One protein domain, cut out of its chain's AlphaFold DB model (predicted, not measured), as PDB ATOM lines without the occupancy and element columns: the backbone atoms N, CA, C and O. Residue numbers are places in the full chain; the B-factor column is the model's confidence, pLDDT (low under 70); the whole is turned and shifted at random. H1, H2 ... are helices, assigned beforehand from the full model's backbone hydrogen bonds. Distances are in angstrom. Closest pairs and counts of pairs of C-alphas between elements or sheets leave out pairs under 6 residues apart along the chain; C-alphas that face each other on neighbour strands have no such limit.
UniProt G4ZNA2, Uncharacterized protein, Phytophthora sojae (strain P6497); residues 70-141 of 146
ATOM      1  N   SER A  70     -32.337  33.783  52.522       64.12
ATOM      2  CA  SER A  70     -31.933  35.182  52.324       64.12
ATOM      3  C   SER A  70     -31.160  35.387  51.016       64.12
ATOM      4  O   SER A  70     -31.472  36.293  50.239       64.12
ATOM      5  N   THR A  71     -30.204  34.502  50.718       73.06
ATOM      6  CA  THR A  71     -29.397  34.574  49.489       73.06
ATOM      7  C   THR A  71     -30.243  34.350  48.234       73.06
ATOM      8  O   THR A  71     -30.101  35.091  47.261       73.06
ATOM      9  N   ASN A  72     -31.174  33.390  48.267       80.06
ATOM     10  CA  ASN A  72     -32.108  33.148  47.163       80.06
ATOM     11  C   ASN A  72     -33.029  34.356  46.938       80.06
ATOM     12  O   ASN A  72     -33.170  34.820  45.811       80.06
ATOM     13  N   ASN A  73     -33.565  34.945  48.009       82.50
ATOM     14  CA  ASN A  73     -34.394  36.149  47.917       82.50
ATOM     15  C   ASN A  73     -33.644  37.339  47.293       82.50
ATOM     16  O   ASN A  73     -34.229  38.124  46.543       82.50
ATOM     17  N   GLN A  74     -32.352  37.493  47.595       85.69
ATOM     18  CA  GLN A  74     -31.518  38.537  46.997       85.69
ATOM     19  C   GLN A  74     -31.296  38.287  45.494       85.69
ATOM     20  O   GLN A  74     -31.416  39.217  44.691       85.69
ATOM     21  N   LEU A  75     -31.037  37.035  45.102       88.75
ATOM     22  CA  LEU A  75     -30.917  36.627  43.698       88.75
ATOM     23  C   LEU A  75     -32.220  36.863  42.929       88.75
ATOM     24  O   LEU A  75     -32.205  37.518  41.892       88.75
ATOM     25  N   HIS A  76     -33.358  36.449  43.485       90.38
ATOM     26  CA  HIS A  76     -34.675  36.656  42.876       90.38
ATOM     27  C   HIS A  76     -34.964  38.137  42.636       90.38
ATOM     28  O   HIS A  76     -35.426  38.524  41.566       90.38
ATOM     29  N   LYS A  77     -34.644  39.007  43.600       87.81
ATOM     30  CA  LYS A  77     -34.773  40.461  43.415       87.81
ATOM     31  C   LYS A  77     -33.888  40.984  42.286       87.81
ATOM     32  O   LYS A  77     -34.300  41.922  41.609       87.81
ATOM     33  N   THR A  78     -32.701  40.411  42.110       90.44
ATOM     34  CA  THR A  78     -31.750  40.800  41.061       90.44
ATOM     35  C   THR A  78     -32.294  40.423  39.687       90.44
ATOM     36  O   THR A  78     -32.501  41.313  38.867       90.44
ATOM     37  N   TRP A  79     -32.720  39.174  39.502       91.00
ATOM     38  CA  TRP A  79     -33.384  38.720  38.277       91.00
ATOM     39  C   TRP A  79     -34.636  39.549  37.949       91.00
ATOM     40  O   TRP A  79     -34.838  39.993  36.822       91.00
ATOM     41  N   LEU A  80     -35.452  39.878  38.959       89.50
ATOM     42  CA  LEU A  80     -36.611  40.753  38.766       89.50
ATOM     43  C   LEU A  80     -36.242  42.190  38.362       89.50
ATOM     44  O   LEU A  80     -37.097  42.870  37.781       89.50
ATOM     45  N   LYS A  81     -35.064  42.700  38.744       88.12
ATOM     46  CA  LYS A  81     -34.570  44.031  38.347       88.12
ATOM     47  C   LYS A  81     -34.031  44.014  36.920       88.12
ATOM     48  O   LYS A  81     -34.329  44.940  36.178       88.12
ATOM     49  N   GLU A  82     -33.315  42.956  36.555       89.12
ATOM     50  CA  GLU A  82     -32.791  42.721  35.203       89.12
ATOM     51  C   GLU A  82     -33.909  42.454  34.185       89.12
ATOM     52  O   GLU A  82     -33.713  42.604  32.984       89.12
ATOM     53  N   GLY A  83     -35.117  42.140  34.662       85.94
ATOM     54  CA  GLY A  83     -36.262  41.860  33.800       85.94
ATOM     55  C   GLY A  83     -36.300  40.412  33.321       85.94
ATOM     56  O   GLY A  83     -37.093  40.090  32.439       85.94
ATOM     57  N   GLU A  84     -35.499  39.547  33.941       89.94
ATOM     58  CA  GLU A  84     -35.483  38.122  33.664       89.94
ATOM     59  C   GLU A  84     -36.845  37.491  33.960       89.94
ATOM     60  O   GLU A  84     -37.571  37.857  34.896       89.94
ATOM     61  N   SER A  85     -37.200  36.526  33.124       89.81
ATOM     62  CA  SER A  85     -38.400  35.716  33.249       89.81
ATOM     63  C   SER A  85     -38.030  34.288  33.650       89.81
ATOM     64  O   SER A  85     -36.945  33.814  33.311       89.81
ATOM     65  N   PRO A  86     -38.947  33.557  34.300       89.31
ATOM     66  CA  PRO A  86     -38.828  32.117  34.515       89.31
ATOM     67  C   PRO A  86     -38.305  31.364  33.285       89.31
ATOM     68  O   PRO A  86     -37.336  30.613  33.330       89.31
ATOM     69  N   GLN A  87     -38.900  31.662  32.130       88.75
ATOM     70  CA  GLN A  87     -38.593  31.010  30.864       88.75
ATOM     71  C   GLN A  87     -37.219  31.390  30.301       88.75
ATOM     72  O   GLN A  87     -36.599  30.550  29.650       88.75
ATOM     73  N   SER A  88     -36.740  32.621  30.516       91.81
ATOM     74  CA  SER A  88     -35.400  33.026  30.068       91.81
ATOM     75  C   SER A  88     -34.324  32.357  30.914       91.81
ATOM     76  O   SER A  88     -33.432  31.736  30.339       91.81
ATOM     77  N   LEU A  89     -34.475  32.340  32.241       90.81
ATOM     78  CA  LEU A  89     -33.561  31.626  33.140       90.81
ATOM     79  C   LEU A  89     -33.540  30.122  32.839       90.81
ATOM     80  O   LEU A  89     -32.471  29.531  32.700       90.81
ATOM     81  N   PHE A  90     -34.708  29.507  32.631       90.12
ATOM     82  CA  PHE A  90     -34.802  28.081  32.307       90.12
ATOM     83  C   PHE A  90     -34.053  27.716  31.013       90.12
ATOM     84  O   PHE A  90     -33.449  26.644  30.904       90.12
ATOM     85  N   ARG A  91     -34.063  28.617  30.020       90.31
ATOM     86  CA  ARG A  91     -33.290  28.465  28.778       90.31
ATOM     87  C   ARG A  91     -31.803  28.723  28.995       90.31
ATOM     88  O   ARG A  91     -30.996  27.950  28.491       90.31
ATOM     89  N   GLN A  92     -31.451  29.768  29.741       91.38
ATOM     90  CA  GLN A  92     -30.067  30.157  30.015       91.38
ATOM     91  C   GLN A  92     -29.294  29.052  30.741       91.38
ATOM     92  O   GLN A  92     -28.150  28.776  30.393       91.38
ATOM     93  N   TYR A  93     -29.931  28.377  31.699       90.38
ATOM     94  CA  TYR A  93     -29.324  27.266  32.436       90.38
ATOM     95  C   TYR A  93     -29.444  25.903  31.731       90.38
ATOM     96  O   TYR A  93     -29.015  24.883  32.273       90.38
ATOM     97  N   GLY A  94     -30.012  25.855  30.521       91.38
ATOM     98  CA  GLY A  94     -30.088  24.623  29.734       91.38
ATOM     99  C   GLY A  94     -30.892  23.514  30.417       91.38
ATOM    100  O   GLY A  94     -30.566  22.337  30.287       91.38
ATOM    101  N   TRP A  95     -31.936  23.869  31.168       91.69
ATOM    102  CA  TRP A  95     -32.786  22.907  31.883       91.69
ATOM    103  C   TRP A  95     -33.808  22.204  30.988       91.69
ATOM    104  O   TRP A  95     -34.506  21.284  31.411       91.69
ATOM    105  N   LYS A  96     -33.888  22.611  29.721       89.88
ATOM    106  CA  LYS A  96     -34.770  22.001  28.728       89.88
ATOM    107  C   LYS A  96     -34.412  20.528  28.516       89.88
ATOM    108  O   LYS A  96     -33.305  20.216  28.099       89.88
ATOM    109  N   GLY A  97     -35.388  19.651  28.737       88.81
ATOM    110  CA  GLY A  97     -35.252  18.207  28.525       88.81
ATOM    111  C   GLY A  97     -34.668  17.437  29.711       88.81
ATOM    112  O   GLY A  97     -34.642  16.214  29.647       88.81
ATOM    113  N   LYS A  98     -34.253  18.121  30.786       91.56
ATOM    114  CA  LYS A  98     -33.832  17.466  32.029       91.56
ATOM    115  C   LYS A  98     -35.042  16.978  32.817       91.56
ATOM    116  O   LYS A  98     -36.090  17.631  32.821       91.56
ATOM    117  N   SER A  99     -34.890  15.852  33.503       91.69
ATOM    118  CA  SER A  99     -35.915  15.370  34.428       91.69
ATOM    119  C   SER A  99     -35.949  16.236  35.692       91.69
ATOM    120  O   SER A  99     -34.980  16.907  36.049       91.69
ATOM    121  N   ILE A 100     -37.070  16.219  36.416       86.50
ATOM    122  CA  ILE A 100     -37.198  16.964  37.681       86.50
ATOM    123  C   ILE A 100     -36.159  16.486  38.710       86.50
ATOM    124  O   ILE A 100     -35.680  17.279  39.518       86.50
ATOM    125  N   GLU A 101     -35.792  15.206  38.681       91.19
ATOM    126  CA  GLU A 101     -34.794  14.617  39.578       91.19
ATOM    127  C   GLU A 101     -33.394  15.172  39.295       91.19
ATOM    128  O   GLU A 101     -32.695  15.583  40.221       91.19
ATOM    129  N   GLU A 102     -33.024  15.290  38.018       89.94
ATOM    130  CA  GLU A 102     -31.768  15.915  37.590       89.94
ATOM    131  C   GLU A 102     -31.730  17.405  37.940       89.94
ATOM    132  O   GLU A 102     -30.703  17.924  38.378       89.94
ATOM    133  N   LEU A 103     -32.862  18.096  37.793       89.06
ATOM    134  CA  LEU A 103     -32.982  19.503  38.160       89.06
ATOM    135  C   LEU A 103     -32.826  19.705  39.666       89.06
ATOM    136  O   LEU A 103     -32.132  20.620  40.090       89.06
ATOM    137  N   LYS A 104     -33.381  18.823  40.501       88.44
ATOM    138  CA  LYS A 104     -33.213  18.910  41.961       88.44
ATOM    139  C   LYS A 104     -31.765  18.745  42.420       88.44
ATOM    140  O   LYS A 104     -31.425  19.251  43.490       88.44
ATOM    141  N   LEU A 105     -30.924  18.067  41.640       89.94
ATOM    142  CA  LEU A 105     -29.489  17.938  41.906       89.94
ATOM    143  C   LEU A 105     -28.696  19.187  41.488       89.94
ATOM    144  O   LEU A 105     -27.606  19.417  42.013       89.94
ATOM    145  N   ASP A 106     -29.236  20.017  40.590       88.25
ATOM    146  CA  ASP A 106     -28.581  21.236  40.122       88.25
ATOM    147  C   ASP A 106     -28.680  22.355  41.185       88.25
ATOM    148  O   ASP A 106     -29.780  22.808  41.533       88.25
ATOM    149  N   PRO A 107     -27.546  22.866  41.706       88.19
ATOM    150  CA  PRO A 107     -27.554  23.935  42.698       88.19
ATOM    151  C   PRO A 107     -28.161  25.244  42.173       88.19
ATOM    152  O   PRO A 107     -28.627  26.051  42.979       88.19
ATOM    153  N   ASN A 108     -28.171  25.478  40.856       89.00
ATOM    154  CA  ASN A 108     -28.798  26.659  40.261       89.00
ATOM    155  C   ASN A 108     -30.319  26.528  40.229       89.00
ATOM    156  O   ASN A 108     -31.023  27.498  40.505       89.00
ATOM    157  N   TYR A 109     -30.834  25.325  39.977       89.00
ATOM    158  CA  TYR A 109     -32.273  25.074  40.007       89.00
ATOM    159  C   TYR A 109     -32.830  25.210  41.430       89.00
ATOM    160  O   TYR A 109     -33.854  25.852  41.642       89.00
ATOM    161  N   GLN A 110     -32.082  24.743  42.437       87.81
ATOM    162  CA  GLN A 110     -32.411  24.964  43.854       87.81
ATOM    163  C   GLN A 110     -32.450  26.454  44.250       87.81
ATOM    164  O   GLN A 110     -33.066  26.823  45.248       87.81
ATOM    165  N   ARG A 111     -31.742  27.326  43.520       87.75
ATOM    166  CA  ARG A 111     -31.813  28.786  43.711       87.75
ATOM    167  C   ARG A 111     -32.956  29.408  42.920       87.75
ATOM    168  O   ARG A 111     -33.460  30.445  43.332       87.75
ATOM    169  N   TYR A 112     -33.342  28.804  41.804       88.19
ATOM    170  CA  TYR A 112     -34.468  29.222  40.976       88.19
ATOM    171  C   TYR A 112     -35.825  28.901  41.606       88.19
ATOM    172  O   TYR A 112     -36.781  29.644  41.402       88.19
ATOM    173  N   GLU A 113     -35.907  27.845  42.412       87.25
ATOM    174  CA  GLU A 113     -37.141  27.429  43.078       87.25
ATOM    175  C   GLU A 113     -37.830  28.599  43.817       87.25
ATOM    176  O   GLU A 113     -37.206  29.340  44.581       87.25
ATOM    177  N   GLY A 114     -39.124  28.799  43.542       84.38
ATOM    178  CA  GLY A 114     -39.934  29.900  44.087       84.38
ATOM    179  C   GLY A 114     -39.845  31.235  43.330       84.38
ATOM    180  O   GLY A 114     -40.645  32.136  43.593       84.38
ATOM    181  N   PHE A 115     -38.941  31.384  42.353       89.06
ATOM    182  CA  PHE A 115     -38.858  32.602  41.539       89.06
ATOM    183  C   PHE A 115     -40.127  32.836  40.702       89.06
ATOM    184  O   PHE A 115     -40.582  33.974  40.565       89.06
ATOM    185  N   ASP A 116     -40.729  31.764  40.189       87.88
ATOM    186  CA  ASP A 116     -41.885  31.811  39.284       87.88
ATOM    187  C   ASP A 116     -43.113  32.447  39.936       87.88
ATOM    188  O   ASP A 116     -43.823  33.248  39.316       87.88
ATOM    189  N   GLU A 117     -43.329  32.157  41.218       86.19
ATOM    190  CA  GLU A 117     -44.402  32.745  42.015       86.19
ATOM    191  C   GLU A 117     -44.177  34.248  42.213       86.19
ATOM    192  O   GLU A 117     -45.074  35.060  41.961       86.19
ATOM    193  N   LEU A 118     -42.956  34.649  42.587       86.88
ATOM    194  CA  LEU A 118     -42.590  36.056  42.765       86.88
ATOM    195  C   LEU A 118     -42.703  36.849  41.462       86.88
ATOM    196  O   LEU A 118     -43.199  37.983  41.454       86.88
ATOM    197  N   TRP A 119     -42.261  36.257  40.356       88.56
ATOM    198  CA  TRP A 119     -42.367  36.861  39.039       88.56
ATOM    199  C   TRP A 119     -43.833  37.035  38.638       88.56
ATOM    200  O   TRP A 119     -44.238  38.140  38.268       88.56
ATOM    201  N   THR A 120     -44.660  36.001  38.812       85.69
ATOM    202  CA  THR A 120     -46.099  36.049  38.516       85.69
ATOM    203  C   THR A 120     -46.807  37.125  39.338       85.69
ATOM    204  O   THR A 120     -47.542  37.943  38.782       85.69
ATOM    205  N   LEU A 121     -46.525  37.213  40.643       85.19
ATOM    206  CA  LEU A 121     -47.052  38.267  41.514       85.19
ATOM    207  C   LEU A 121     -46.645  39.667  41.033       85.19
ATOM    208  O   LEU A 121     -47.459  40.596  41.042       85.19
ATOM    209  N   LYS A 122     -45.399  39.842  40.573       84.56
ATOM    210  CA  LYS A 122     -44.932  41.120  40.015       84.56
ATOM    211  C   LYS A 122     -45.679  41.474  38.728       84.56
ATOM    212  O   LYS A 122     -46.066  42.632  38.561       84.56
ATOM    213  N   GLN A 123     -45.929  40.506  37.846       83.31
ATOM    214  CA  GLN A 123     -46.674  40.745  36.607       83.31
ATOM    215  C   GLN A 123     -48.162  41.024  36.850       83.31
ATOM    216  O   GLN A 123     -48.737  41.904  36.204       83.31
ATOM    217  N   GLN A 124     -48.781  40.353  37.826       80.50
ATOM    218  CA  GLN A 124     -50.149  40.648  38.263       80.50
ATOM    219  C   GLN A 124     -50.272  42.079  38.806       80.50
ATOM    220  O   GLN A 124     -51.200  42.801  38.426       80.50
ATOM    221  N   LYS A 125     -49.311  42.525  39.632       78.31
ATOM    222  CA  LYS A 125     -49.249  43.907  40.145       78.31
ATOM    223  C   LYS A 125     -49.061  44.939  39.037       78.31
ATOM    224  O   LYS A 125     -49.712  45.978  39.069       78.31
ATOM    225  N   LYS A 126     -48.232  44.641  38.031       76.62
ATOM    226  CA  LYS A 126     -48.086  45.480  36.827       76.62
ATOM    227  C   LYS A 126     -49.347  45.512  35.953       76.62
ATOM    228  O   LYS A 126     -49.440  46.345  35.062       76.62
ATOM    229  N   GLY A 127     -50.310  44.616  36.186       66.50
ATOM    230  CA  GLY A 127     -51.504  44.476  35.355       66.50
ATOM    231  C   GLY A 127     -51.258  43.754  34.029       66.50
ATOM    232  O   GLY A 127     -52.165  43.712  33.206       66.50
ATOM    233  N   SER A 128     -50.071  43.168  33.839       61.38
ATOM    234  CA  SER A 128     -49.694  42.439  32.621       61.38
ATOM    235  C   SER A 128     -50.320  41.046  32.547       61.38
ATOM    236  O   SER A 128     -50.440  40.491  31.460       61.38
ATOM    237  N   VAL A 129     -50.709  40.471  33.689       60.47
ATOM    238  CA  VAL A 129     -51.437  39.198  33.753       60.47
ATOM    239  C   VAL A 129     -52.883  39.497  34.117       60.47
ATOM    240  O   VAL A 129     -53.173  40.084  35.165       60.47
ATOM    241  N   LEU A 130     -53.796  39.103  33.232       61.53
ATOM    242  CA  LEU A 130     -55.223  39.199  33.483       61.53
ATOM    243  C   LEU A 130     -55.615  38.166  34.536       61.53
ATOM    244  O   LEU A 130     -55.639  36.967  34.277       61.53
ATOM    245  N   THR A 131     -55.928  38.639  35.739       64.94
ATOM    246  CA  THR A 131     -56.568  37.785  36.734       64.94
ATOM    247  C   THR A 131     -57.978  37.413  36.253       64.94
ATOM    248  O   THR A 131     -58.618  38.226  35.571       64.94
ATOM    249  N   PRO A 132     -58.506  36.230  36.618       66.00
ATOM    250  CA  PRO A 132     -59.851  35.799  36.222       66.00
ATOM    251  C   PRO A 132     -60.933  36.843  36.533       66.00
ATOM    252  O   PRO A 132     -61.843  37.073  35.742       66.00
ATOM    253  N   GLU A 133     -60.784  37.565  37.644       67.38
ATOM    254  CA  GLU A 133     -61.684  38.653  38.033       67.38
ATOM    255  C   GLU A 133     -61.619  39.871  37.100       67.38
ATOM    256  O   GLU A 133     -62.649  40.481  36.797       67.38
ATOM    257  N   LYS A 134     -60.420  40.243  36.630       68.44
ATOM    258  CA  LYS A 134     -60.255  41.321  35.643       68.44
ATOM    259  C   LYS A 134     -60.842  40.910  34.295       68.44
ATOM    260  O   LYS A 134     -61.477  41.740  33.649       68.44
ATOM    261  N   TRP A 135     -60.703  39.639  33.920       71.38
ATOM    262  CA  TRP A 135     -61.299  39.087  32.703       71.38
ATOM    263  C   TRP A 135     -62.831  39.102  32.781       71.38
ATOM    264  O   TRP A 135     -63.493  39.660  31.910       71.38
ATOM    265  N   ALA A 136     -63.405  38.631  33.893       72.44
ATOM    266  CA  ALA A 136     -64.848  38.671  34.130       72.44
ATOM    267  C   ALA A 136     -65.418  40.102  34.109       72.44
ATOM    268  O   ALA A 136     -66.516  40.334  33.599       72.44
ATOM    269  N   LYS A 137     -64.676  41.090  34.632       77.19
ATOM    270  CA  LYS A 137     -65.065  42.509  34.566       77.19
ATOM    271  C   LYS A 137     -65.006  43.079  33.146       77.19
ATOM    272  O   LYS A 137     -65.851  43.909  32.816       77.19
ATOM    273  N   LEU A 138     -64.048  42.656  32.322       76.25
ATOM    274  CA  LEU A 138     -63.975  43.046  30.910       76.25
ATOM    275  C   LEU A 138     -65.130  42.449  30.104       76.25
ATOM    276  O   LEU A 138     -65.842  43.202  29.448       76.25
ATOM    277  N   MET A 139     -65.408  41.154  30.262       72.50
ATOM    278  CA  MET A 139     -66.525  40.498  29.572       72.50
ATOM    279  C   MET A 139     -67.879  41.120  29.939       72.50
ATOM    280  O   MET A 139     -68.713  41.356  29.070       72.50
ATOM    281  N   LYS A 140     -68.089  41.483  31.214       75.06
ATOM    282  CA  LYS A 140     -69.299  42.213  31.640       75.06
ATOM    283  C   LYS A 140     -69.396  43.629  31.065       75.06
ATOM    284  O   LYS A 140     -70.502  44.142  30.921       75.06
ATOM    285  N   LYS A 141     -68.268  44.292  30.783       74.81
ATOM    286  CA  LYS A 141     -68.254  45.612  30.132       74.81
ATOM    287  C   LYS A 141     -68.547  45.510  28.638       74.81
ATOM    288  O   LYS A 141     -69.254  46.374  28.135       74.81
TER     289      LYS A 141
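AT A GLANCE: This is residues 70 to 141 of the 146 residues of an uncharacterized protein of Phytophthora sojae (strain P6497) (UniProt G4ZNA2). A loose cluster of helices, H1 to H4, makes one end of the domain, with H1 packed on H4, and from it H5 leads out to H6, which lies far from the other helices and makes the far end of a long arm. H3 lies at the opposite end of the long axis from H6, and residues 131 to 137 stick out free. The printed part has 72 residues with six named helices, H1 to H6 in order along the chain, and no named strand; the class is all helix. The whole is loose, with a radius of gyration of the C-alphas of 15.2 A, and elongated, spanning 49 by 26 by 18 A.

IN THESE COORDINATES: The longest helix, H1, is residues 70 to 82, from C-alpha 70 at (-31.933, 35.182, 52.324) over 18.7 A to C-alpha 82. H5, residues 115 to 126, is 16.5 A long and begins at C-alpha 115 at (-38.858, 32.602, 41.539). H6, residues 132 to 141, is 14.3 A long and ends at C-alpha 141 at (-68.254, 45.612, 30.132). H2 is residues 86 to 92, 10.0 A; H3 is residues 100 to 105, 8.8 A; H4 is residues 109 to 112, 4.8 A.

HOW THE PARTS SIT: H1 touches H4 with its residues 72 to 76 alone; the closest C-alphas, of Asn 72 and Arg 111, are 5.6 A apart. H1 and H5 only just touch, with 3 pairs of C-alphas within 8 A, the closest being His 76 and Phe 115 at 6.0 A; they run the same way at a steep tilt of 47 degrees. H5 and H2 also only just touch, with 3 such pairs, the closest C-alphas being those of Pro 86 and Asp 116 at 5.7 A; they run opposite ways at a steep tilt of 51 degrees. H5 touches both H1 and H2 with its residues 115 to 119 alone, and H1 touches H5 with its residues 76 to 80 alone. H2 and H4 are near each other, and H4 and H5 meet only through their link. H3 and H4 touch only at the corner, and only just, with 3 pairs; the closest C-alphas, of Leu 103 and Tyr 109, are 5.9 A apart. H6 touches no helix and is apart from H5. In H1, H2, H3, H5 and H6 every O i to N i+4 pair is within hydrogen-bond range; H4 is too short for such a pair, and its one O i to N i+3 pair is within range.

THE WHOLE: The two C-alphas farthest apart, those of Leu 105 and Lys 141, are 49.1 A apart. The printed part has no cut. The link from H2 to H3, 7 residues, is short; the other links are tight. The mean pLDDT of the printed part is 83.4; residue 70 and residues 127 to 134 are under 70.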